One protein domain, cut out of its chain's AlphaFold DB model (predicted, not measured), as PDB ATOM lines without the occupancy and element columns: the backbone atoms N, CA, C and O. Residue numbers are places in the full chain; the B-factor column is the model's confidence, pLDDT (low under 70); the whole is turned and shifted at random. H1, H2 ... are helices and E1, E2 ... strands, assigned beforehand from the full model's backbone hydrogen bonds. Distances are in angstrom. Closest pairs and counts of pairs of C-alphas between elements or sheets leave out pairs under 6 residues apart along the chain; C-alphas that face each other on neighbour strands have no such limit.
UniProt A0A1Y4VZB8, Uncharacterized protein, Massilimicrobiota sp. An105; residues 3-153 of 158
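Overview. This is residues 3 to 153 of the 158 residues of an uncharacterized protein of Massilimicrobiota sp. An105 (UniProt A0A1Y4VZB8). A small closed barrel of five strands, E4, E5, E6, E8 and E7 round the ring, has helix H2 packed on its outside, while the hairpins E4-E5 and E7-E8 run on beyond the ring. E3 pairs onto E7, the small hairpin E1-E2 packs on E8 and the far end of E4, and the last helix, H3, starts at the barrel and runs out into a free arm, residues 143 to 153, of which 143 to 151 belong to H3. The 151 printed residues hold three named helices and eight named strands, in the order E1 E2 E3 H1 E4 E5 E6 H2 E7 E8 H3; the barrel is mixed, and so is the class, helices and strands. The whole is compact, with a radius of gyration of the C-alphas of 17.0 A and spans of 50 by 43 by 27 A.

Arrangement. Begin at E1, residues 3 to 5, an antiparallel hairpin with E2, residues 8 to 11; N 5 and O 8 are 2.8 A apart, within hydrogen-bond range. Next come E3, residues 17 to 21, and H1, residues 23 to 26. E4, residues 29 to 43, bends by 98 degrees at residue 32; with E5, residues 46 to 59, and E6, residues 65 to 71, it forms a meander, each strand the antiparallel neighbour of the one before, with N 39 and O 50 at 2.8 A and N 55 and O 68 at 2.9 A. H2, residues 74 to 89, is on the barrel, outside it, at a height over the sheet of 7.7 A. E7, residues 96 to 109, and E8, residues 116 to 129, form an antiparallel hairpin, with N 105 and O 120 at 3.0 A. E6 and E8 are parallel, N 69 and O 121 at 2.9 A; E7 and E4 are antiparallel, N 97 and O 29 at 3.0 A. E3 is antiparallel to E7, N 19 and O 102 at 2.9 A. The closest C-alphas of H2 and E8 are those of Asn 76 and Val 126, 5.7 A. H1 is on the barrel, outside it and over none of its strands. H3, residues 131 to 151, is on it too, outside; its closest C-alphas with E7 are Ala 134 and Phe 96, 7.2 A. In H2 and H3 every O i to N i+4 pair is within hydrogen-bond range; H1 is too short for one.

Along the chain. Find C-alpha 3 at (-48.200, 15.173, 30.391), where E1 begins. E4 starts at C-alpha 29, (-40.174, -7.914, 24.947), and measures 31.3 A; E5 measures 35.5 A, E6 19.7 A, H2 22.4 A, E7 29.7 A and E8 31.9 A. H3, 30.8 A, ends at C-alpha 151, (-63.881, -15.712, 14.021).

Size, cuts and confidence. The two C-alphas farthest apart, Gln 46 and Arg 153, are 54.7 A apart. The printed part has no cut and no long link. Its mean pLDDT is 88.1; look for values under 70 at residues 143 to 153.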
ATOM      1  N   LYS A   3     -48.739  16.275  29.589       83.56
ATOM      2  CA  LYS A   3     -48.200  15.173  30.391       83.56
ATOM      3  C   LYS A   3     -46.687  15.298  30.547       83.56
ATOM      4  O   LYS A   3     -46.014  15.773  29.639       83.56
ATOM      5  N   ILE A   4     -46.155  14.850  31.680       83.19
ATOM      6  CA  ILE A   4     -44.713  14.661  31.854       83.19
ATOM      7  C   ILE A   4     -44.325  13.329  31.211       83.19
ATOM      8  O   ILE A   4     -44.916  12.299  31.529       83.19
ATOM      9  N   VAL A   5     -43.371  13.377  30.283       83.81
ATOM     10  CA  VAL A   5     -42.816  12.214  29.592       83.81
ATOM     11  C   VAL A   5     -41.298  12.314  29.614       83.81
ATOM     12  O   VAL A   5     -40.734  13.293  29.124       83.81
ATOM     13  N   ASN A   6     -40.629  11.311  30.163       87.31
ATOM     14  CA  ASN A   6     -39.191  11.278  30.380       87.31
ATOM     15  C   ASN A   6     -38.694  12.498  31.175       87.31
ATOM     16  O   ASN A   6     -37.666  13.085  30.843       87.31
ATOM     17  N   GLY A   7     -39.464  12.910  32.188       81.19
ATOM     18  CA  GLY A   7     -39.188  14.099  33.005       81.19
ATOM     19  C   GLY A   7     -39.454  15.445  32.315       81.19
ATOM     20  O   GLY A   7     -39.203  16.486  32.915       81.19
ATOM     21  N   ILE A   8     -39.976  15.452  31.083       84.25
ATOM     22  CA  ILE A   8     -40.232  16.667  30.300       84.25
ATOM     23  C   ILE A   8     -41.730  16.874  30.090       84.25
ATOM     24  O   ILE A   8     -42.447  15.965  29.673       84.25
ATOM     25  N   GLN A   9     -42.213  18.092  30.325       83.81
ATOM     26  CA  GLN A   9     -43.592  18.459  30.028       83.81
ATOM     27  C   GLN A   9     -43.823  18.488  28.514       83.81
ATOM     28  O   GLN A   9     -43.180  19.231  27.774       83.81
ATOM     29  N   LYS A  10     -44.762  17.668  28.049       81.94
ATOM     30  CA  LYS A  10     -45.118  17.515  26.644       81.94
ATOM     31  C   LYS A  10     -46.608  17.763  26.439       81.94
ATOM     32  O   LYS A  10     -47.456  17.233  27.159       81.94
ATOM     33  N   VAL A  11     -46.930  18.517  25.391       84.69
ATOM     34  CA  VAL A  11     -48.284  18.568  24.830       84.69
ATOM     35  C   VAL A  11     -48.485  17.329  23.960       84.69
ATOM     36  O   VAL A  11     -47.736  17.104  23.007       84.69
ATOM     37  N   LEU A  12     -49.464  16.498  24.312       84.00
ATOM     38  CA  LEU A  12     -49.767  15.275  23.574       84.00
ATOM     39  C   LEU A  12     -50.436  15.603  22.238       84.00
ATOM     40  O   LEU A  12     -51.362  16.418  22.188       84.00
ATOM     41  N   ALA A  13     -49.975  14.949  21.170       84.31
ATOM     42  CA  ALA A  13     -50.657  14.979  19.883       84.31
ATOM     43  C   ALA A  13     -51.959  14.166  19.950       84.31
ATOM     44  O   ALA A  13     -52.097  13.275  20.782       84.31
ATOM     45  N   LEU A  14     -52.902  14.422  19.038       83.31
ATOM     46  CA  LEU A  14     -54.164  13.666  18.967       83.31
ATOM     47  C   LEU A  14     -53.960  12.160  18.736       83.31
ATOM     48  O   LEU A  14     -54.810  11.359  19.106       83.31
ATOM     49  N   THR A  15     -52.849  11.781  18.109       85.06
ATOM     50  CA  THR A  15     -52.482  10.386  17.839       85.06
ATOM     51  C   THR A  15     -51.678   9.749  18.967       85.06
ATOM     52  O   THR A  15     -51.437   8.545  18.925       85.06
ATOM     53  N   ASP A  16     -51.234  10.541  19.946       88.81
ATOM     54  CA  ASP A  16     -50.519  10.017  21.102       88.81
ATOM     55  C   ASP A  16     -51.523   9.341  22.040       88.81
ATOM     56  O   ASP A  16     -52.578   9.895  22.351       88.81
ATOM     57  N   PHE A  17     -51.183   8.152  22.528       90.25
ATOM     58  CA  PHE A  17     -51.998   7.461  23.518       90.25
ATOM     59  C   PHE A  17     -51.143   6.762  24.563       90.25
ATOM     60  O   PHE A  17     -49.981   6.403  24.347       90.25
ATOM     61  N   GLU A  18     -51.744   6.599  25.731       92.19
ATOM     62  CA  GLU A  18     -51.086   6.083  26.916       92.19
ATOM     63  C   GLU A  18     -51.407   4.610  27.107       92.19
ATOM     64  O   GLU A  18     -52.528   4.163  26.863       92.19
ATOM     65  N   VAL A  19     -50.414   3.859  27.563       93.06
ATOM     66  CA  VAL A  19     -50.563   2.455  27.922       93.06
ATOM     67  C   VAL A  19     -49.900   2.244  29.273       93.06
ATOM     68  O   VAL A  19     -48.798   2.732  29.514       93.06
ATOM     69  N   ASN A  20     -50.569   1.519  30.169       92.69
ATOM     70  CA  ASN A  20     -50.014   1.240  31.490       92.69
ATOM     71  C   ASN A  20     -48.747   0.397  31.383       92.69
ATOM     72  O   ASN A  20     -47.752   0.760  32.002       92.69
ATOM     73  N   LYS A  21     -48.783  -0.666  30.571       93.38
ATOM     74  CA  LYS A  21     -47.640  -1.528  30.268       93.38
ATOM     75  C   LYS A  21     -47.470  -1.692  28.767       93.38
ATOM     76  O   LYS A  21     -48.455  -1.883  28.056       93.38
ATOM     77  N   LEU A  22     -46.240  -1.678  28.257       93.50
ATOM     78  CA  LEU A  22     -46.028  -1.903  26.821       93.50
ATOM     79  C   LEU A  22     -46.505  -3.297  26.396       93.50
ATOM     80  O   LEU A  22     -47.046  -3.454  25.297       93.50
ATOM     81  N   SER A  23     -46.349  -4.285  27.277       91.25
ATOM     82  CA  SER A  23     -46.807  -5.653  27.042       91.25
ATOM     83  C   SER A  23     -48.318  -5.786  26.827       91.25
ATOM     84  O   SER A  23     -48.726  -6.660  26.066       91.25
ATOM     85  N   ASP A  24     -49.143  -4.874  27.356       88.81
ATOM     86  CA  ASP A  24     -50.592  -4.853  27.095       88.81
ATOM     87  C   ASP A  24     -50.909  -4.548  25.621       88.81
ATOM     88  O   ASP A  24     -51.971  -4.909  25.113       88.81
ATOM     89  N   ARG A  25     -49.992  -3.864  24.918       88.88
ATOM     90  CA  ARG A  25     -50.183  -3.451  23.522       88.88
ATOM     91  C   ARG A  25     -49.384  -4.276  22.527       88.88
ATOM     92  O   ARG A  25     -49.893  -4.577  21.451       88.88
ATOM     93  N   LEU A  26     -48.122  -4.549  22.835       89.00
ATOM     94  CA  LEU A  26     -47.186  -5.187  21.909       89.00
ATOM     95  C   LEU A  26     -46.714  -6.561  22.379       89.00
ATOM     96  O   LEU A  26     -46.008  -7.242  21.638       89.00
ATOM     97  N   GLY A  27     -47.088  -6.960  23.588       89.00
ATOM     98  CA  GLY A  27     -46.651  -8.201  24.187       89.00
ATOM     99  C   GLY A  27     -45.246  -8.184  24.775       89.00
ATOM    100  O   GLY A  27     -44.616  -7.144  24.943       89.00
ATOM    101  N   LEU A  28     -44.789  -9.377  25.141       92.75
ATOM    102  CA  LEU A  28     -43.480  -9.669  25.704       92.75
ATOM    103  C   LEU A  28     -42.324  -9.126  24.851       92.75
ATOM    104  O   LEU A  28     -42.276  -9.320  23.632       92.75
ATOM    105  N   MET A  29     -41.378  -8.486  25.537       95.25
ATOM    106  CA  MET A  29     -40.174  -7.914  24.947       95.25
ATOM    107  C   MET A  29     -38.932  -8.619  25.481       95.25
ATOM    108  O   MET A  29     -38.736  -8.743  26.691       95.25
ATOM    109  N   GLU A  30     -38.069  -9.033  24.562       95.19
ATOM    110  CA  GLU A  30     -36.726  -9.527  24.848       95.19
ATOM    111  C   GLU A  30     -35.761  -8.346  24.856       95.19
ATOM    112  O   GLU A  30     -35.674  -7.587  23.891       95.19
ATOM    113  N   PHE A  31     -35.048  -8.168  25.959       96.62
ATOM    114  CA  PHE A  31     -34.043  -7.130  26.108       96.62
ATOM    115  C   PHE A  31     -32.832  -7.420  25.209       96.62
ATOM    116  O   PHE A  31     -32.304  -8.528  25.205       96.62
ATOM    117  N   ASN A  32     -32.375  -6.405  24.470       95.00
ATOM    118  CA  ASN A  32     -31.270  -6.493  23.509       95.00
ATOM    119  C   ASN A  32     -30.237  -5.363  23.709       95.00
ATOM    120  O   ASN A  32     -29.642  -4.846  22.762       95.00
ATOM    121  N   GLY A  33     -30.063  -4.925  24.956       96.31
ATOM    122  CA  GLY A  33     -29.124  -3.869  25.323       96.31
ATOM    123  C   GLY A  33     -29.743  -2.474  25.384       96.31
ATOM    124  O   GLY A  33     -30.878  -2.223  24.972       96.31
ATOM    125  N   TYR A  34     -28.969  -1.532  25.913       98.25
ATOM    126  CA  TYR A  34     -29.372  -0.135  26.004       98.25
ATOM    127  C   TYR A  34     -28.173   0.796  25.826       98.25
ATOM    128  O   TYR A  34     -27.025   0.407  26.029       98.25
ATOM    129  N   THR A  35     -28.442   2.041  25.446       98.06
ATOM    130  CA  THR A  35     -27.447   3.119  25.443       98.06
ATOM    131  C   THR A  35     -28.020   4.372  26.085       98.06
ATOM    132  O   THR A  35     -29.236   4.527  26.199       98.06
ATOM    133  N   ILE A  36     -27.161   5.303  26.489       97.81
ATOM    134  CA  ILE A  36     -27.602   6.650  26.859       97.81
ATOM    135  C   ILE A  36     -27.732   7.460  25.572       97.81
ATOM    136  O   ILE A  36     -26.822   7.483  24.745       97.81
ATOM    137  N   SER A  37     -28.876   8.106  25.376       96.44
ATOM    138  CA  SER A  37     -29.125   8.974  24.228       96.44
ATOM    139  C   SER A  37     -29.494  10.370  24.696       96.44
ATOM    140  O   SER A  37     -30.399  10.533  25.514       96.44
ATOM    141  N   ARG A  38     -28.838  11.381  24.128       96.00
ATOM    142  CA  ARG A  38     -29.251  12.775  24.281       96.00
ATOM    143  C   ARG A  38     -30.405  13.068  23.326       96.00
ATOM    144  O   ARG A  38     -30.376  12.663  22.162       96.00
ATOM    145  N   LYS A  39     -31.438  13.730  23.830       92.50
ATOM    146  CA  LYS A  39     -32.629  14.151  23.094       92.50
ATOM    147  C   LYS A  39     -32.849  15.638  23.311       92.50
ATOM    148  O   LYS A  39     -32.355  16.215  24.274       92.50
ATOM    149  N   THR A  40     -33.638  16.220  22.423       90.81
ATOM    150  CA  THR A  40     -34.041  17.620  22.493       90.81
ATOM    151  C   THR A  40     -35.560  17.684  22.468       90.81
ATOM    152  O   THR A  40     -36.206  16.935  21.729       90.81
ATOM    153  N   ALA A  41     -36.141  18.544  23.295       86.25
ATOM    154  CA  ALA A  41     -37.566  18.844  23.299       86.25
ATOM    155  C   ALA A  41     -37.773  20.356  23.261       86.25
ATOM    156  O   ALA A  41     -36.951  21.107  23.776       86.25
ATOM    157  N   ASN A  42     -38.881  20.789  22.662       83.62
ATOM    158  CA  ASN A  42     -39.326  22.170  22.766       83.62
ATOM    159  C   ASN A  42     -40.359  22.263  23.896       83.62
ATOM    160  O   ASN A  42     -41.396  21.598  23.831       83.62
ATOM    161  N   VAL A  43     -40.055  23.050  24.921       81.88
ATOM    162  CA  VAL A  43     -40.926  23.318  26.065       81.88
ATOM    163  C   VAL A  43     -41.103  24.826  26.139       81.88
ATOM    164  O   VAL A  43     -40.124  25.553  26.265       81.88
ATOM    165  N   GLU A  44     -42.343  25.296  25.992       82.06
ATOM    166  CA  GLU A  44     -42.682  26.729  26.050       82.06
ATOM    167  C   GLU A  44     -41.842  27.612  25.103       82.06
ATOM    168  O   GLU A  44     -41.488  28.747  25.412       82.06
ATOM    169  N   GLY A  45     -41.501  27.088  23.922       81.81
ATOM    170  CA  GLY A  45     -40.695  27.794  22.926       81.81
ATOM    171  C   GLY A  45     -39.183  27.675  23.137       81.81
ATOM    172  O   GLY A  45     -38.427  28.094  22.262       81.81
ATOM    173  N   GLN A  46     -38.726  27.068  24.234       85.31
ATOM    174  CA  GLN A  46     -37.311  26.840  24.519       85.31
ATOM    175  C   GLN A  46     -36.886  25.413  24.171       85.31
ATOM    176  O   GLN A  46     -37.578  24.439  24.462       85.31
ATOM    177  N   SER A  47     -35.713  25.293  23.553       89.19
ATOM    178  CA  SER A  47     -35.097  24.004  23.240       89.19
ATOM    179  C   SER A  47     -34.322  23.494  24.454       89.19
ATOM    180  O   SER A  47     -33.336  24.108  24.855       89.19
ATOM    181  N   ILE A  48     -34.752  22.370  25.022       89.81
ATOM    182  CA  ILE A  48     -34.144  21.740  26.199       89.81
ATOM    183  C   ILE A  48     -33.511  20.415  25.784       89.81
ATOM    184  O   ILE A  48     -34.166  19.564  25.175       89.81
ATOM    185  N   GLU A  49     -32.241  20.226  26.138       93.31
ATOM    186  CA  GLU A  49     -31.555  18.941  26.009       93.31
ATOM    187  C   GLU A  49     -31.733  18.098  27.273       93.31
ATOM    188  O   GLU A  49     -31.613  18.590  28.392       93.31
ATOM    189  N   TYR A  50     -31.989  16.805  27.097       92.94
ATOM    190  CA  TYR A  50     -32.139  15.854  28.195       92.94
ATOM    191  C   TYR A  50     -31.634  14.472  27.783       92.94
ATOM    192  O   TYR A  50     -31.558  14.138  26.597       92.94
ATOM    193  N   ASN A  51     -31.269  13.659  28.770       96.12
ATOM    194  CA  ASN A  51     -30.831  12.288  28.538       96.12
ATOM    195  C   ASN A  51     -31.986  11.310  28.750       96.12
ATOM    196  O   ASN A  51     -32.863  11.524  29.584       96.12
ATOM    197  N   VAL A  52     -31.945  10.209  28.007       97.75
ATOM    198  CA  VAL A  52     -32.823   9.046  28.166       97.75
ATOM    199  C   VAL A  52     -31.996   7.774  28.039       97.75
ATOM    200  O   VAL A  52     -30.955   7.765  27.373       97.75
ATOM    201  N   PHE A  53     -32.478   6.678  28.613       98.44
ATOM    202  CA  PHE A  53     -32.003   5.352  28.233       98.44
ATOM    203  C   PHE A  53     -32.733   4.908  26.967       98.44
ATOM    204  O   PHE A  53     -33.953   4.793  26.948       98.44
ATOM    205  N   SER A  54     -31.989   4.674  25.894       98.00
ATOM    206  CA  SER A  54     -32.494   4.122  24.640       98.00
ATOM    207  C   SER A  54     -32.378   2.604  24.703       98.00
ATOM    208  O   SER A  54     -31.305   2.042  24.473       98.00
ATOM    209  N   VAL A  55     -33.471   1.948  25.086       98.44
ATOM    210  CA  VAL A  55     -33.516   0.503  25.324       98.44
ATOM    211  C   VAL A  55     -33.932  -0.204  24.044       98.44
ATOM    212  O   VAL A  55     -35.013   0.051  23.507       98.44
ATOM    213  N   LYS A  56     -33.071  -1.086  23.537       97.31
ATOM    214  CA  LYS A  56     -33.348  -1.917  22.367       97.31
ATOM    215  C   LYS A  56     -33.981  -3.216  22.829       97.31
ATOM    216  O   LYS A  56     -33.462  -3.886  23.718       97.31
ATOM    217  N   CYS A  57     -35.091  -3.576  22.199       96.06
ATOM    218  CA  CYS A  57     -35.812  -4.800  22.510       96.06
ATOM    219  C   CYS A  57     -36.216  -5.504  21.223       96.06
ATOM    220  O   CYS A  57     -36.412  -4.850  20.198       96.06
ATOM    221  N   ILE A  58     -36.390  -6.816  21.285       94.88
ATOM    222  CA  ILE A  58     -36.993  -7.615  20.223       94.88
ATOM    223  C   ILE A  58     -38.378  -8.033  20.703       94.88
ATOM    224  O   ILE A  58     -38.534  -8.590  21.785       94.88
ATOM    225  N   ASN A  59     -39.396  -7.745  19.901       92.56
ATOM    226  CA  ASN A  59     -40.742  -8.218  20.171       92.56
ATOM    227  C   ASN A  59     -40.807  -9.735  19.929       92.56
ATOM    228  O   ASN A  59     -40.563 -10.188  18.809       92.56
ATOM    229  N   SER A  60     -41.164 -10.514  20.953       88.62
ATOM    230  CA  SER A  60     -41.152 -11.982  20.875       88.62
ATOM    231  C   SER A  60     -42.185 -12.573  19.905       88.62
ATOM    232  O   SER A  60     -42.079 -13.749  19.566       88.62
ATOM    233  N   PHE A  61     -43.171 -11.795  19.450       84.75
ATOM    234  CA  PHE A  61     -44.238 -12.265  18.558       84.75
ATOM    235  C   PHE A  61     -43.898 -12.076  17.088       84.75
ATOM    236  O   PHE A  61     -44.088 -12.979  16.283       84.75
ATOM    237  N   ASN A  62     -43.403 -10.894  16.724       87.50
ATOM    238  CA  ASN A  62     -43.151 -10.548  15.322       87.50
ATOM    239  C   ASN A  62     -41.661 -10.403  14.984       87.50
ATOM    240  O   ASN A  62     -41.331 -10.068  13.847       87.50
ATOM    241  N   GLY A  63     -40.769 -10.606  15.957       90.62
ATOM    242  CA  GLY A  63     -39.318 -10.512  15.790       90.62
ATOM    243  C   GLY A  63     -38.807  -9.103  15.479       90.62
ATOM    244  O   GLY A  63     -37.621  -8.930  15.205       90.62
ATOM    245  N   LYS A  64     -39.669  -8.077  15.495       91.38
ATOM    246  CA  LYS A  64     -39.264  -6.710  15.168       91.38
ATOM    247  C   LYS A  64     -38.498  -6.101  16.327       91.38
ATOM    248  O   LYS A  64     -38.924  -6.163  17.481       91.38
ATOM    249  N   GLN A  65     -37.400  -5.437  15.989       94.25
ATOM    250  CA  GLN A  65     -36.688  -4.607  16.941       94.25
ATOM    251  C   GLN A  65     -37.475  -3.320  17.197       94.25
ATOM    252  O   GLN A  65     -37.893  -2.635  16.260       94.25
ATOM    253  N   ILE A  66     -37.618  -2.963  18.465       94.56
ATOM    254  CA  ILE A  66     -38.150  -1.678  18.897       94.56
ATOM    255  C   ILE A  66     -37.127  -0.956  19.768       94.56
ATOM    256  O   ILE A  66     -36.234  -1.559  20.368       94.56
ATOM    257  N   THR A  67     -37.263   0.362  19.837       96.94
ATOM    258  CA  THR A  67     -36.494   1.191  20.760       96.94
ATOM    259  C   THR A  67     -37.454   1.965  21.641       96.94
ATOM    260  O   THR A  67     -38.317   2.687  21.135       96.94
ATOM    261  N   VAL A  68     -37.291   1.814  22.952       97.69
ATOM    262  CA  VAL A  68     -38.067   2.529  23.964       97.69
ATOM    263  C   VAL A  68     -37.144   3.521  24.655       97.69
ATOM    264  O   VAL A  68     -36.095   3.144  25.173       97.69
ATOM    265  N   ASN A  69     -37.512   4.802  24.637       97.69
ATOM    266  CA  ASN A  69     -36.781   5.828  25.376       97.69
ATOM    267  C   ASN A  69     -37.326   5.894  26.800       97.69
ATOM    268  O   ASN A  69     -38.475   6.288  26.994       97.69
ATOM    269  N   VAL A  70     -36.498   5.569  27.779       97.69
ATOM    270  CA  VAL A  70     -36.868   5.515  29.193       97.69
ATOM    271  C   VAL A  70     -36.262   6.696  29.945       97.69
ATOM    272  O   VAL A  70     -35.139   7.112  29.640       97.69
ATOM    273  N   THR A  71     -36.982   7.232  30.926       96.88
ATOM    274  CA  THR A  71     -36.496   8.271  31.846       96.88
ATOM    275  C   THR A  71     -35.124   7.930  32.429       96.88
ATOM    276  O   THR A  71     -34.872   6.810  32.887       96.88
ATOM    277  N   TYR A  72     -34.219   8.913  32.403       96.38
ATOM    278  CA  TYR A  72     -32.847   8.781  32.885       96.38
ATOM    279  C   TYR A  72     -32.775   8.908  34.415       96.38
ATOM    280  O   TYR A  72     -32.407   9.946  34.957       96.38
ATOM    281  N   GLU A  73     -33.144   7.832  35.109       95.69
ATOM    282  CA  GLU A  73     -33.142   7.742  36.575       95.69
ATOM    283  C   GLU A  73     -32.337   6.540  37.087       95.69
ATOM    284  O   GLU A  73     -32.203   5.517  36.411       95.69
ATOM    285  N   GLY A  74     -31.822   6.646  38.318       95.56
ATOM    286  CA  GLY A  74     -30.966   5.624  38.931       95.56
ATOM    287  C   GLY A  74     -31.634   4.251  39.058       95.56
ATOM    288  O   GLY A  74     -30.993   3.236  38.792       95.56
ATOM    289  N   THR A  75     -32.929   4.208  39.383       96.62
ATOM    290  CA  THR A  75     -33.696   2.955  39.464       96.62
ATOM    291  C   THR A  75     -33.764   2.249  38.110       96.62
ATOM    292  O   THR A  75     -33.491   1.053  38.030       96.62
ATOM    293  N   ASN A  76     -34.046   2.996  37.037       98.06
ATOM    294  CA  ASN A  76     -34.057   2.449  35.681       98.06
ATOM    295  C   ASN A  76     -32.663   1.949  35.283       98.06
ATOM    296  O   ASN A  76     -32.537   0.847  34.753       98.06
ATOM    297  N   LYS A  77     -31.609   2.713  35.605       98.00
ATOM    298  CA  LYS A  77     -30.222   2.310  35.343       98.00
ATOM    299  C   LYS A  77     -29.874   0.977  36.007       98.00
ATOM    300  O   LYS A  77     -29.353   0.097  35.337       98.00
ATOM    301  N   GLY A  78     -30.186   0.810  37.294       97.94
ATOM    302  CA  GLY A  78     -29.865  -0.417  38.034       97.94
ATOM    303  C   GLY A  78     -30.512  -1.671  37.432       97.94
ATOM    304  O   GLY A  78     -29.868  -2.715  37.322       97.94
ATOM    305  N   ILE A  79     -31.763  -1.558  36.977       97.75
ATOM    306  CA  ILE A  79     -32.469  -2.648  36.287       97.75
ATOM    307  C   ILE A  79     -31.812  -2.951  34.935       97.75
ATOM    308  O   ILE A  79     -31.549  -4.113  34.623       97.75
ATOM    309  N   LEU A  80     -31.519  -1.916  34.145       98.25
ATOM    310  CA  LEU A  80     -30.897  -2.067  32.829       98.25
ATOM    311  C   LEU A  80     -29.481  -2.653  32.917       98.25
ATOM    312  O   LEU A  80     -29.146  -3.519  32.114       98.25
ATOM    313  N   ASP A  81     -28.680  -2.248  33.905       97.81
ATOM    314  CA  ASP A  81     -27.351  -2.815  34.172       97.81
ATOM    315  C   ASP A  81     -27.438  -4.295  34.549       97.81
ATOM    316  O   ASP A  81     -26.663  -5.110  34.052       97.81
ATOM    317  N   THR A  82     -28.418  -4.665  35.377       95.81
ATOM    318  CA  THR A  82     -28.649  -6.066  35.763       95.81
ATOM    319  C   THR A  82     -28.983  -6.925  34.541       95.81
ATOM    320  O   THR A  82     -28.437  -8.016  34.378       95.81
ATOM    321  N   LEU A  83     -29.856  -6.432  33.657       95.44
ATOM    322  CA  LEU A  83     -30.214  -7.125  32.416       95.44
ATOM    323  C   LEU A  83     -29.037  -7.194  31.436       95.44
ATOM    324  O   LEU A  83     -28.805  -8.248  30.849       95.44
ATOM    325  N   ALA A  84     -28.273  -6.108  31.289       95.81
ATOM    326  CA  ALA A  84     -27.082  -6.068  30.445       95.81
ATOM    327  C   ALA A  84     -26.036  -7.087  30.906       95.81
ATOM    328  O   ALA A  84     -25.598  -7.908  30.106       95.81
ATOM    329  N   HIS A  85     -25.732  -7.114  32.205       95.19
ATOM    330  CA  HIS A  85     -24.816  -8.088  32.792       95.19
ATOM    331  C   HIS A  85     -25.315  -9.528  32.605       95.19
ATOM    332  O   HIS A  85     -24.524 -10.435  32.346       95.19
ATOM    333  N   LYS A  86     -26.628  -9.769  32.710       92.00
ATOM    334  CA  LYS A  86     -27.205 -11.101  32.486       92.00
ATOM    335  C   LYS A  86     -27.001 -11.575  31.042       92.00
ATOM    336  O   LYS A  86     -26.563 -12.703  30.840       92.00
ATOM    337  N   VAL A  87     -27.291 -10.719  30.062       91.62
ATOM    338  CA  VAL A  87     -27.133 -11.044  28.634       91.62
ATOM    339  C   VAL A  87     -25.660 -11.176  28.244       91.62
ATOM    340  O   VAL A  87     -25.325 -12.048  27.450       91.62
ATOM    341  N   GLU A  88     -24.771 -10.363  28.815       91.75
ATOM    342  CA  GLU A  88     -23.328 -10.448  28.563       91.75
ATOM    343  C   GLU A  88     -22.738 -11.778  29.050       91.75
ATOM    344  O   GLU A  88     -21.971 -12.413  28.329       91.75
ATOM    345  N   ASN A  89     -23.141 -12.241  30.238       92.06
ATOM    346  CA  ASN A  89     -22.644 -13.499  30.798       92.06
ATOM    347  C   ASN A  89     -23.329 -14.742  30.218       92.06
ATOM    348  O   ASN A  89     -22.696 -15.790  30.128       92.06
ATOM    349  N   ASN A  90     -24.599 -14.640  29.811       90.31
ATOM    350  CA  ASN A  90     -25.356 -15.743  29.216       90.31
ATOM    351  C   ASN A  90     -26.076 -15.301  27.927       90.31
ATOM    352  O   ASN A  90     -27.302 -15.177  27.927       90.31
ATOM    353  N   PRO A  91     -25.367 -15.135  26.793       83.38
ATOM    354  CA  PRO A  91     -25.961 -14.623  25.549       83.38
ATOM    355  C   PRO A  91     -27.074 -15.496  24.951       83.38
ATOM    356  O   PRO A  91     -27.853 -15.032  24.123       83.38
ATOM    357  N   LEU A  92     -27.137 -16.773  25.343       85.12
ATOM    358  CA  LEU A  92     -28.180 -17.713  24.920       85.12
ATOM    359  C   LEU A  92     -29.441 -17.636  25.792       85.12
ATOM    360  O   LEU A  92     -30.493 -18.138  25.394       85.12
ATOM    361  N   GLU A  93     -29.346 -17.047  26.986       84.75
ATOM    362  CA  GLU A  93     -30.482 -16.903  27.887       84.75
ATOM    363  C   GLU A  93     -31.264 -15.636  27.540       84.75
ATOM    364  O   GLU A  93     -30.735 -14.525  27.516       84.75
ATOM    365  N   LYS A  94     -32.568 -15.797  27.309       87.00
ATOM    366  CA  LYS A  94     -33.452 -14.660  27.073       87.00
ATOM    367  C   LYS A  94     -33.658 -13.880  28.365       87.00
ATOM    368  O   LYS A  94     -34.045 -14.436  29.394       87.00
ATOM    369  N   ALA A  95     -33.448 -12.572  28.295       92.75
ATOM    370  CA  ALA A  95     -33.800 -11.646  29.357       92.75
ATOM    371  C   ALA A  95     -35.039 -10.857  28.927       92.75
ATOM    372  O   ALA A  95     -35.026 -10.200  27.888       92.75
ATOM    373  N   PHE A  96     -36.116 -10.930  29.706       94.50
ATOM    374  CA  PHE A  96     -37.364 -10.246  29.384       94.50
ATOM    375  C   PHE A  96     -37.513  -8.952  30.181       94.50
ATOM    376  O   PHE A  96     -37.145  -8.863  31.357       94.50
ATOM    377  N   ILE A  97     -38.072  -7.947  29.520       96.75
ATOM    378  CA  ILE A  97     -38.271  -6.602  30.054       96.75
ATOM    379  C   ILE A  97     -39.683  -6.127  29.725       96.75
ATOM    380  O   ILE A  97     -40.266  -6.519  28.715       96.75
ATOM    381  N   ASP A  98     -40.232  -5.270  30.573       96.75
ATOM    382  CA  ASP A  98     -41.447  -4.523  30.276       96.75
ATOM    383  C   ASP A  98     -41.286  -3.068  30.720       96.75
ATOM    384  O   ASP A  98     -40.350  -2.703  31.441       96.75
ATOM    385  N   PHE A  99     -42.196  -2.233  30.242       97.12
ATOM    386  CA  PHE A  99     -42.142  -0.789  30.382       97.12
ATOM    387  C   PHE A  99     -43.460  -0.293  30.940       97.12
ATOM    388  O   PHE A  99     -44.509  -0.611  30.379       97.12
ATOM    389  N   ASP A 100     -43.393   0.518  31.988       95.56
ATOM    390  CA  ASP A 100     -44.576   1.079  32.625       95.56
ATOM    391  C   ASP A 100     -44.761   2.558  32.261       95.56
ATOM    392  O   ASP A 100     -43.799   3.285  31.986       95.56
ATOM    393  N   GLN A 101     -46.018   3.011  32.312       94.25
ATOM    394  CA  GLN A 101     -46.433   4.392  32.035       94.25
ATOM    395  C   GLN A 101     -45.959   4.853  30.655       94.25
ATOM    396  O   GLN A 101     -45.263   5.855  30.488       94.25
ATOM    397  N   VAL A 102     -46.335   4.078  29.649       94.88
ATOM    398  CA  VAL A 102     -45.844   4.222  28.289       94.88
ATOM    399  C   VAL A 102     -46.673   5.253  27.542       94.88
ATOM    400  O   VAL A 102     -47.902   5.225  27.560       94.88
ATOM    401  N   LEU A 103     -45.992   6.139  26.825       94.75
ATOM    402  CA  LEU A 103     -46.583   6.949  25.778       94.75
ATOM    403  C   LEU A 103     -46.160   6.400  24.417       94.75
ATOM    404  O   LEU A 103     -44.972   6.398  24.072       94.75
ATOM    405  N   ILE A 104     -47.148   5.988  23.628       94.38
ATOM    406  CA  ILE A 104     -46.967   5.647  22.222       94.38
ATOM    407  C   ILE A 104     -47.370   6.867  21.413       94.38
ATOM    408  O   ILE A 104     -48.498   7.341  21.516       94.38
ATOM    409  N   GLY A 105     -46.432   7.383  20.629       92.06
ATOM    410  CA  GLY A 105     -46.688   8.497  19.725       92.06
ATOM    411  C   GLY A 105     -46.286   8.178  18.302       92.06
ATOM    412  O   GLY A 105     -45.589   7.191  18.053       92.06
ATOM    413  N   HIS A 106     -46.659   9.051  17.374       90.06
ATOM    414  CA  HIS A 106     -46.397   8.848  15.953       90.06
ATOM    415  C   HIS A 106     -45.817  10.096  15.315       90.06
ATOM    416  O   HIS A 106     -46.091  11.218  15.733       90.06
ATOM    417  N   TYR A 107     -45.019   9.895  14.277       84.69
ATOM    418  CA  TYR A 107     -44.589  10.971  13.398       84.69
ATOM    419  C   TYR A 107     -44.494  10.458  11.969       84.69
ATOM    420  O   TYR A 107     -44.314   9.263  11.732       84.69
ATOM    421  N   ILE A 108     -44.622  11.366  11.010       83.50
ATOM    422  CA  ILE A 108     -44.404  11.044   9.605       83.50
ATOM    423  C   ILE A 108     -42.922  11.257   9.313       83.50
ATOM    424  O   ILE A 108     -42.367  12.316   9.603       83.50
ATOM    425  N   SER A 109     -42.281  10.235   8.762       83.69
ATOM    426  CA  SER A 109     -40.926  10.313   8.229       83.69
ATOM    427  C   SER A 109     -40.965  10.264   6.703       83.69
ATOM    428  O   SER A 109     -41.867   9.658   6.126       83.69
ATOM    429  N   GLY A 110     -39.987  10.891   6.049       81.38
ATOM    430  CA  GLY A 110     -39.927  10.996   4.590       81.38
ATOM    431  C   GLY A 110     -40.831  12.094   4.016       81.38
ATOM    432  O   GLY A 110     -41.387  12.910   4.748       81.38
ATOM    433  N   GLY A 111     -40.969  12.120   2.690       84.38
ATOM    434  CA  GLY A 111     -41.788  13.098   1.972       84.38
ATOM    435  C   GLY A 111     -42.345  12.550   0.656       84.38
ATOM    436  O   GLY A 111     -41.817  11.584   0.097       84.38
ATOM    437  N   GLY A 112     -43.420  13.170   0.166       79.06
ATOM    438  CA  GLY A 112     -44.101  12.770  -1.069       79.06
ATOM    439  C   GLY A 112     -44.698  11.362  -0.982       79.06
ATOM    440  O   GLY A 112     -45.303  10.991   0.021       79.06
ATOM    441  N   ASN A 113     -44.495  10.554  -2.023       83.56
ATOM    442  CA  ASN A 113     -45.055   9.199  -2.123       83.56
ATOM    443  C   ASN A 113     -44.387   8.165  -1.192       83.56
ATOM    444  O   ASN A 113     -44.808   7.012  -1.164       83.56
ATOM    445  N   PHE A 114     -43.351   8.556  -0.443       83.81
ATOM    446  CA  PHE A 114     -42.594   7.673   0.451       83.81
ATOM    447  C   PHE A 114     -42.755   8.042   1.928       83.81
ATOM    448  O   PHE A 114     -41.951   7.626   2.763       83.81
ATOM    449  N   SER A 115     -43.772   8.837   2.266       85.81
ATOM    450  CA  SER A 115     -44.089   9.142   3.657       85.81
ATOM    451  C   SER A 115     -44.480   7.873   4.415       85.81
ATOM    452  O   SER A 115     -45.371   7.132   4.004       85.81
ATOM    453  N   GLN A 116     -43.824   7.633   5.548       84.81
ATOM    454  CA  GLN A 116     -44.098   6.499   6.424       84.81
ATOM    455  C   GLN A 116     -44.521   6.991   7.804       84.81
ATOM    456  O   GLN A 116     -43.896   7.885   8.377       84.81
ATOM    457  N   LEU A 117     -45.565   6.375   8.356       84.94
ATOM    458  CA  LEU A 117     -45.967   6.600   9.738       84.94
ATOM    459  C   LEU A 117     -45.058   5.789  10.667       84.94
ATOM    460  O   LEU A 117     -45.106   4.561  10.681       84.94
ATOM    461  N   MET A 118     -44.238   6.481  11.445       86.06
ATOM    462  CA  MET A 118     -43.327   5.894  12.420       86.06
ATOM    463  C   MET A 118     -43.921   5.974  13.819       86.06
ATOM    464  O   MET A 118     -44.508   6.987  14.195       86.06
ATOM    465  N   GLN A 119     -43.734   4.915  14.605       90.62
ATOM    466  CA  GLN A 119     -44.122   4.875  16.012       90.62
ATOM    467  C   GLN A 119     -42.919   5.146  16.911       90.62
ATOM    468  O   GLN A 119     -41.810   4.674  16.666       90.62
ATOM    469  N   THR A 120     -43.159   5.891  17.982       92.50
ATOM    470  CA  THR A 120     -42.189   6.175  19.039       92.50
ATOM    471  C   THR A 120     -42.719   5.653  20.357       92.50
ATOM    472  O   THR A 120     -43.898   5.822  20.663       92.50
ATOM    473  N   TYR A 121     -41.828   5.060  21.142       95.56
ATOM    474  CA  TYR A 121     -42.139   4.508  22.450       95.56
ATOM    475  C   TYR A 121     -41.340   5.272  23.499       95.56
ATOM    476  O   TYR A 121     -40.111   5.383  23.403       95.56
ATOM    477  N   ARG A 122     -42.042   5.841  24.474       95.75
ATOM    478  CA  ARG A 122     -41.456   6.506  25.639       95.75
ATOM    479  C   ARG A 122     -42.059   5.900  26.896       95.75
ATOM    480  O   ARG A 122     -43.253   5.629  26.891       95.75
ATOM    481  N   ALA A 123     -41.263   5.673  27.929       96.56
ATOM    482  CA  ALA A 123     -41.733   5.066  29.169       96.56
ATOM    483  C   ALA A 123     -41.065   5.717  30.374       96.56
ATOM    484  O   ALA A 123     -39.892   6.087  30.303       96.56
ATOM    485  N   GLU A 124     -41.780   5.797  31.492       96.00
ATOM    486  CA  GLU A 124     -41.191   6.354  32.709       96.00
ATOM    487  C   GLU A 124     -40.322   5.338  33.443       96.00
ATOM    488  O   GLU A 124     -39.287   5.686  34.016       96.00
ATOM    489  N   LYS A 125     -40.729   4.066  33.423       96.75
ATOM    490  CA  LYS A 125     -40.083   3.016  34.209       96.75
ATOM    491  C   LYS A 125     -39.840   1.764  33.390       96.75
ATOM    492  O   LYS A 125     -40.627   1.418  32.509       96.75
ATOM    493  N   VAL A 126     -38.759   1.076  33.730       97.31
ATOM    494  CA  VAL A 126     -38.504  -0.302  33.301       97.31
ATOM    495  C   VAL A 126     -38.717  -1.258  34.456       97.31
ATOM    496  O   VAL A 126     -38.470  -0.921  35.614       97.31
ATOM    497  N   ARG A 127     -39.111  -2.481  34.125       95.62
ATOM    498  CA  ARG A 127     -39.159  -3.595  35.068       95.62
ATOM    499  C   ARG A 127     -38.671  -4.870  34.402       95.62
ATOM    500  O   ARG A 127     -38.845  -5.064  33.198       95.62
ATOM    501  N   THR A 128     -38.074  -5.748  35.193       94.38
ATOM    502  CA  THR A 128     -37.811  -7.112  34.743       94.38
ATOM    503  C   THR A 128     -39.126  -7.879  34.653       94.38
ATOM    504  O   THR A 128     -40.073  -7.620  35.400       94.38
ATOM    505  N   VAL A 129     -39.181  -8.822  33.720       92.25
ATOM    506  CA  VAL A 129     -40.271  -9.792  33.630       92.25
ATOM    507  C   VAL A 129     -39.684 -11.142  33.993       92.25
ATOM    508  O   VAL A 129     -38.736 -11.604  33.356       92.25
ATOM    509  N   ASP A 130     -40.208 -11.754  35.051       88.25
ATOM    510  CA  ASP A 130     -39.778 -13.091  35.438       88.25
ATOM    511  C   ASP A 130     -40.323 -14.155  34.472       88.25
ATOM    512  O   ASP A 130     -41.231 -13.914  33.673       88.25
ATOM    513  N   ASN A 131     -39.766 -15.364  34.545       82.81
ATOM    514  CA  ASN A 131     -40.132 -16.443  33.629       82.81
ATOM    515  C   ASN A 131     -41.605 -16.872  33.754       82.81
ATOM    516  O   ASN A 131     -42.208 -17.278  32.759       82.81
ATOM    517  N   ASN A 132     -42.206 -16.773  34.943       86.19
ATOM    518  CA  ASN A 132     -43.603 -17.148  35.151       86.19
ATOM    519  C   ASN A 132     -44.536 -16.122  34.505       86.19
ATOM    520  O   ASN A 132     -45.507 -16.490  33.840       86.19
ATOM    521  N   GLU A 133     -44.246 -14.834  34.677       86.19
ATOM    522  CA  GLU A 133     -44.971 -13.751  34.025       86.19
ATOM    523  C   GLU A 133     -44.782 -13.803  32.504       86.19
ATOM    524  O   GLU A 133     -45.771 -13.755  31.771       86.19
ATOM    525  N   ALA A 134     -43.554 -14.007  32.021       86.44
ATOM    526  CA  ALA A 134     -43.262 -14.172  30.599       86.44
ATOM    527  C   ALA A 134     -44.096 -15.306  29.980       86.44
ATOM    528  O   ALA A 134     -44.745 -15.117  28.948       86.44
ATOM    529  N   GLN A 135     -44.161 -16.462  30.648       84.75
ATOM    530  CA  GLN A 135     -44.955 -17.597  30.183       84.75
ATOM    531  C   GLN A 135     -46.457 -17.286  30.162       84.75
ATOM    532  O   GLN A 135     -47.154 -17.675  29.221       84.75
ATOM    533  N   ARG A 136     -46.974 -16.563  31.165       85.62
ATOM    534  CA  ARG A 136     -48.379 -16.123  31.192       85.62
ATOM    535  C   ARG A 136     -48.697 -15.198  30.023       85.62
ATOM    536  O   ARG A 136     -49.698 -15.419  29.346       85.62
ATOM    537  N   ILE A 137     -47.847 -14.205  29.765       82.31
ATOM    538  CA  ILE A 137     -48.005 -13.248  28.662       82.31
ATOM    539  C   ILE A 137     -48.010 -13.986  27.315       82.31
ATOM    540  O   ILE A 137     -48.920 -13.788  26.506       82.31
ATOM    541  N   LEU A 138     -47.062 -14.902  27.100       81.19
ATOM    542  CA  LEU A 138     -47.006 -15.730  25.891       81.19
ATOM    543  C   LEU A 138     -48.268 -16.586  25.708       81.19
ATOM    544  O   LEU A 138     -48.801 -16.669  24.602       81.19
ATOM    545  N   ASN A 139     -48.771 -17.203  26.779       80.81
ATOM    546  CA  ASN A 139     -49.965 -18.048  26.721       80.81
ATOM    547  C   ASN A 139     -51.242 -17.241  26.433       80.81
ATOM    548  O   ASN A 139     -52.065 -17.677  25.630       80.81
ATOM    549  N   MET A 140     -51.406 -16.063  27.047       78.69
ATOM    550  CA  MET A 140     -52.552 -15.182  26.784       78.69
ATOM    551  C   MET A 140     -52.616 -14.770  25.311       78.69
ATOM    552  O   MET A 140     -53.685 -14.807  24.706       78.69
ATOM    553  N   MET A 141     -51.472 -14.451  24.703       72.62
ATOM    554  CA  MET A 141     -51.438 -14.056  23.296       72.62
ATOM    555  C   MET A 141     -51.676 -15.215  22.326       72.62
ATOM    556  O   MET A 141     -52.448 -15.043  21.386       72.62
ATOM    557  N   LYS A 142     -51.143 -16.416  22.593       73.88
ATOM    558  CA  LYS A 142     -51.475 -17.614  21.796       73.88
ATOM    559  C   LYS A 142     -52.974 -17.913  21.801       73.88
ATOM    560  O   LYS A 142     -53.540 -18.251  20.764       73.88
ATOM    561  N   ASN A 143     -53.629 -17.769  22.952       66.06
ATOM    562  CA  ASN A 143     -55.070 -17.996  23.064       66.06
ATOM    563  C   ASN A 143     -55.882 -16.948  22.287       66.06
ATOM    564  O   ASN A 143     -56.884 -17.301  21.666       66.06
ATOM    565  N   ASN A 144     -55.432 -15.691  22.258       62.75
ATOM    566  CA  ASN A 144     -56.068 -14.640  21.463       62.75
ATOM    567  C   ASN A 144     -55.909 -14.878  19.950       62.75
ATOM    568  O   ASN A 144     -56.888 -14.736  19.223       62.75
ATOM    569  N   GLU A 145     -54.742 -15.327  19.471       59.03
ATOM    570  CA  GLU A 145     -54.558 -15.725  18.061       59.03
ATOM    571  C   GLU A 145     -55.525 -16.846  17.644       59.03
ATOM    572  O   GLU A 145     -56.119 -16.803  16.566       59.03
ATOM    573  N   HIS A 146     -55.745 -17.834  18.521       55.19
ATOM    574  CA  HIS A 146     -56.686 -18.928  18.256       55.19
ATOM    575  C   HIS A 146     -58.145 -18.452  18.194       55.19
ATOM    576  O   HIS A 146     -58.937 -19.008  17.431       55.19
ATOM    577  N   GLN A 147     -58.518 -17.422  18.960       55.72
ATOM    578  CA  GLN A 147     -59.866 -16.849  18.914       55.72
ATOM    579  C   GLN A 147     -60.102 -16.009  17.652       55.72
ATOM    580  O   GLN A 147     -61.155 -16.159  17.030       55.72
ATOM    581  N   VAL A 148     -59.127 -15.197  17.230       57.06
ATOM    582  CA  VAL A 148     -59.216 -14.388  15.998       57.06
ATOM    583  C   VAL A 148     -59.325 -15.292  14.764       57.06
ATOM    584  O   VAL A 148     -60.263 -15.157  13.979       57.06
ATOM    585  N   ASN A 149     -58.481 -16.325  14.669       55.25
ATOM    586  CA  ASN A 149     -58.521 -17.296  13.566       55.25
ATOM    587  C   ASN A 149     -59.817 -18.128  13.517       55.25
ATOM    588  O   ASN A 149     -60.143 -18.717  12.485       55.25
ATOM    589  N   ASN A 150     -60.557 -18.237  14.624       54.12
ATOM    590  CA  ASN A 150     -61.848 -18.928  14.656       54.12
ATOM    591  C   ASN A 150     -63.029 -18.004  14.320       54.12
ATOM    592  O   ASN A 150     -64.074 -18.499  13.899       54.12
ATOM    593  N   GLN A 151     -62.880 -16.685  14.466       54.00
ATOM    594  CA  GLN A 151     -63.881 -15.712  14.021       54.00
ATOM    595  C   GLN A 151     -63.799 -15.459  12.510       54.00
ATOM    596  O   GLN A 151     -64.843 -15.405  11.865       54.00
ATOM    597  N   GLU A 152     -62.597 -15.421  11.926       51.78
ATOM    598  CA  GLU A 152     -62.399 -15.276  10.470       51.78
ATOM    599  C   GLU A 152     -62.817 -16.518   9.658       51.78
ATOM    600  O   GLU A 152     -63.046 -16.432   8.456       51.78
ATOM    601  N   ARG A 153     -62.958 -17.683  10.307       51.88
ATOM    602  CA  ARG A 153     -63.365 -18.951   9.669       51.88
ATOM    603  C   ARG A 153     -64.863 -19.253   9.732       51.88
ATOM    604  O   ARG A 153     -65.265 -20.355   9.361       51.88
TER     605      ARG A 153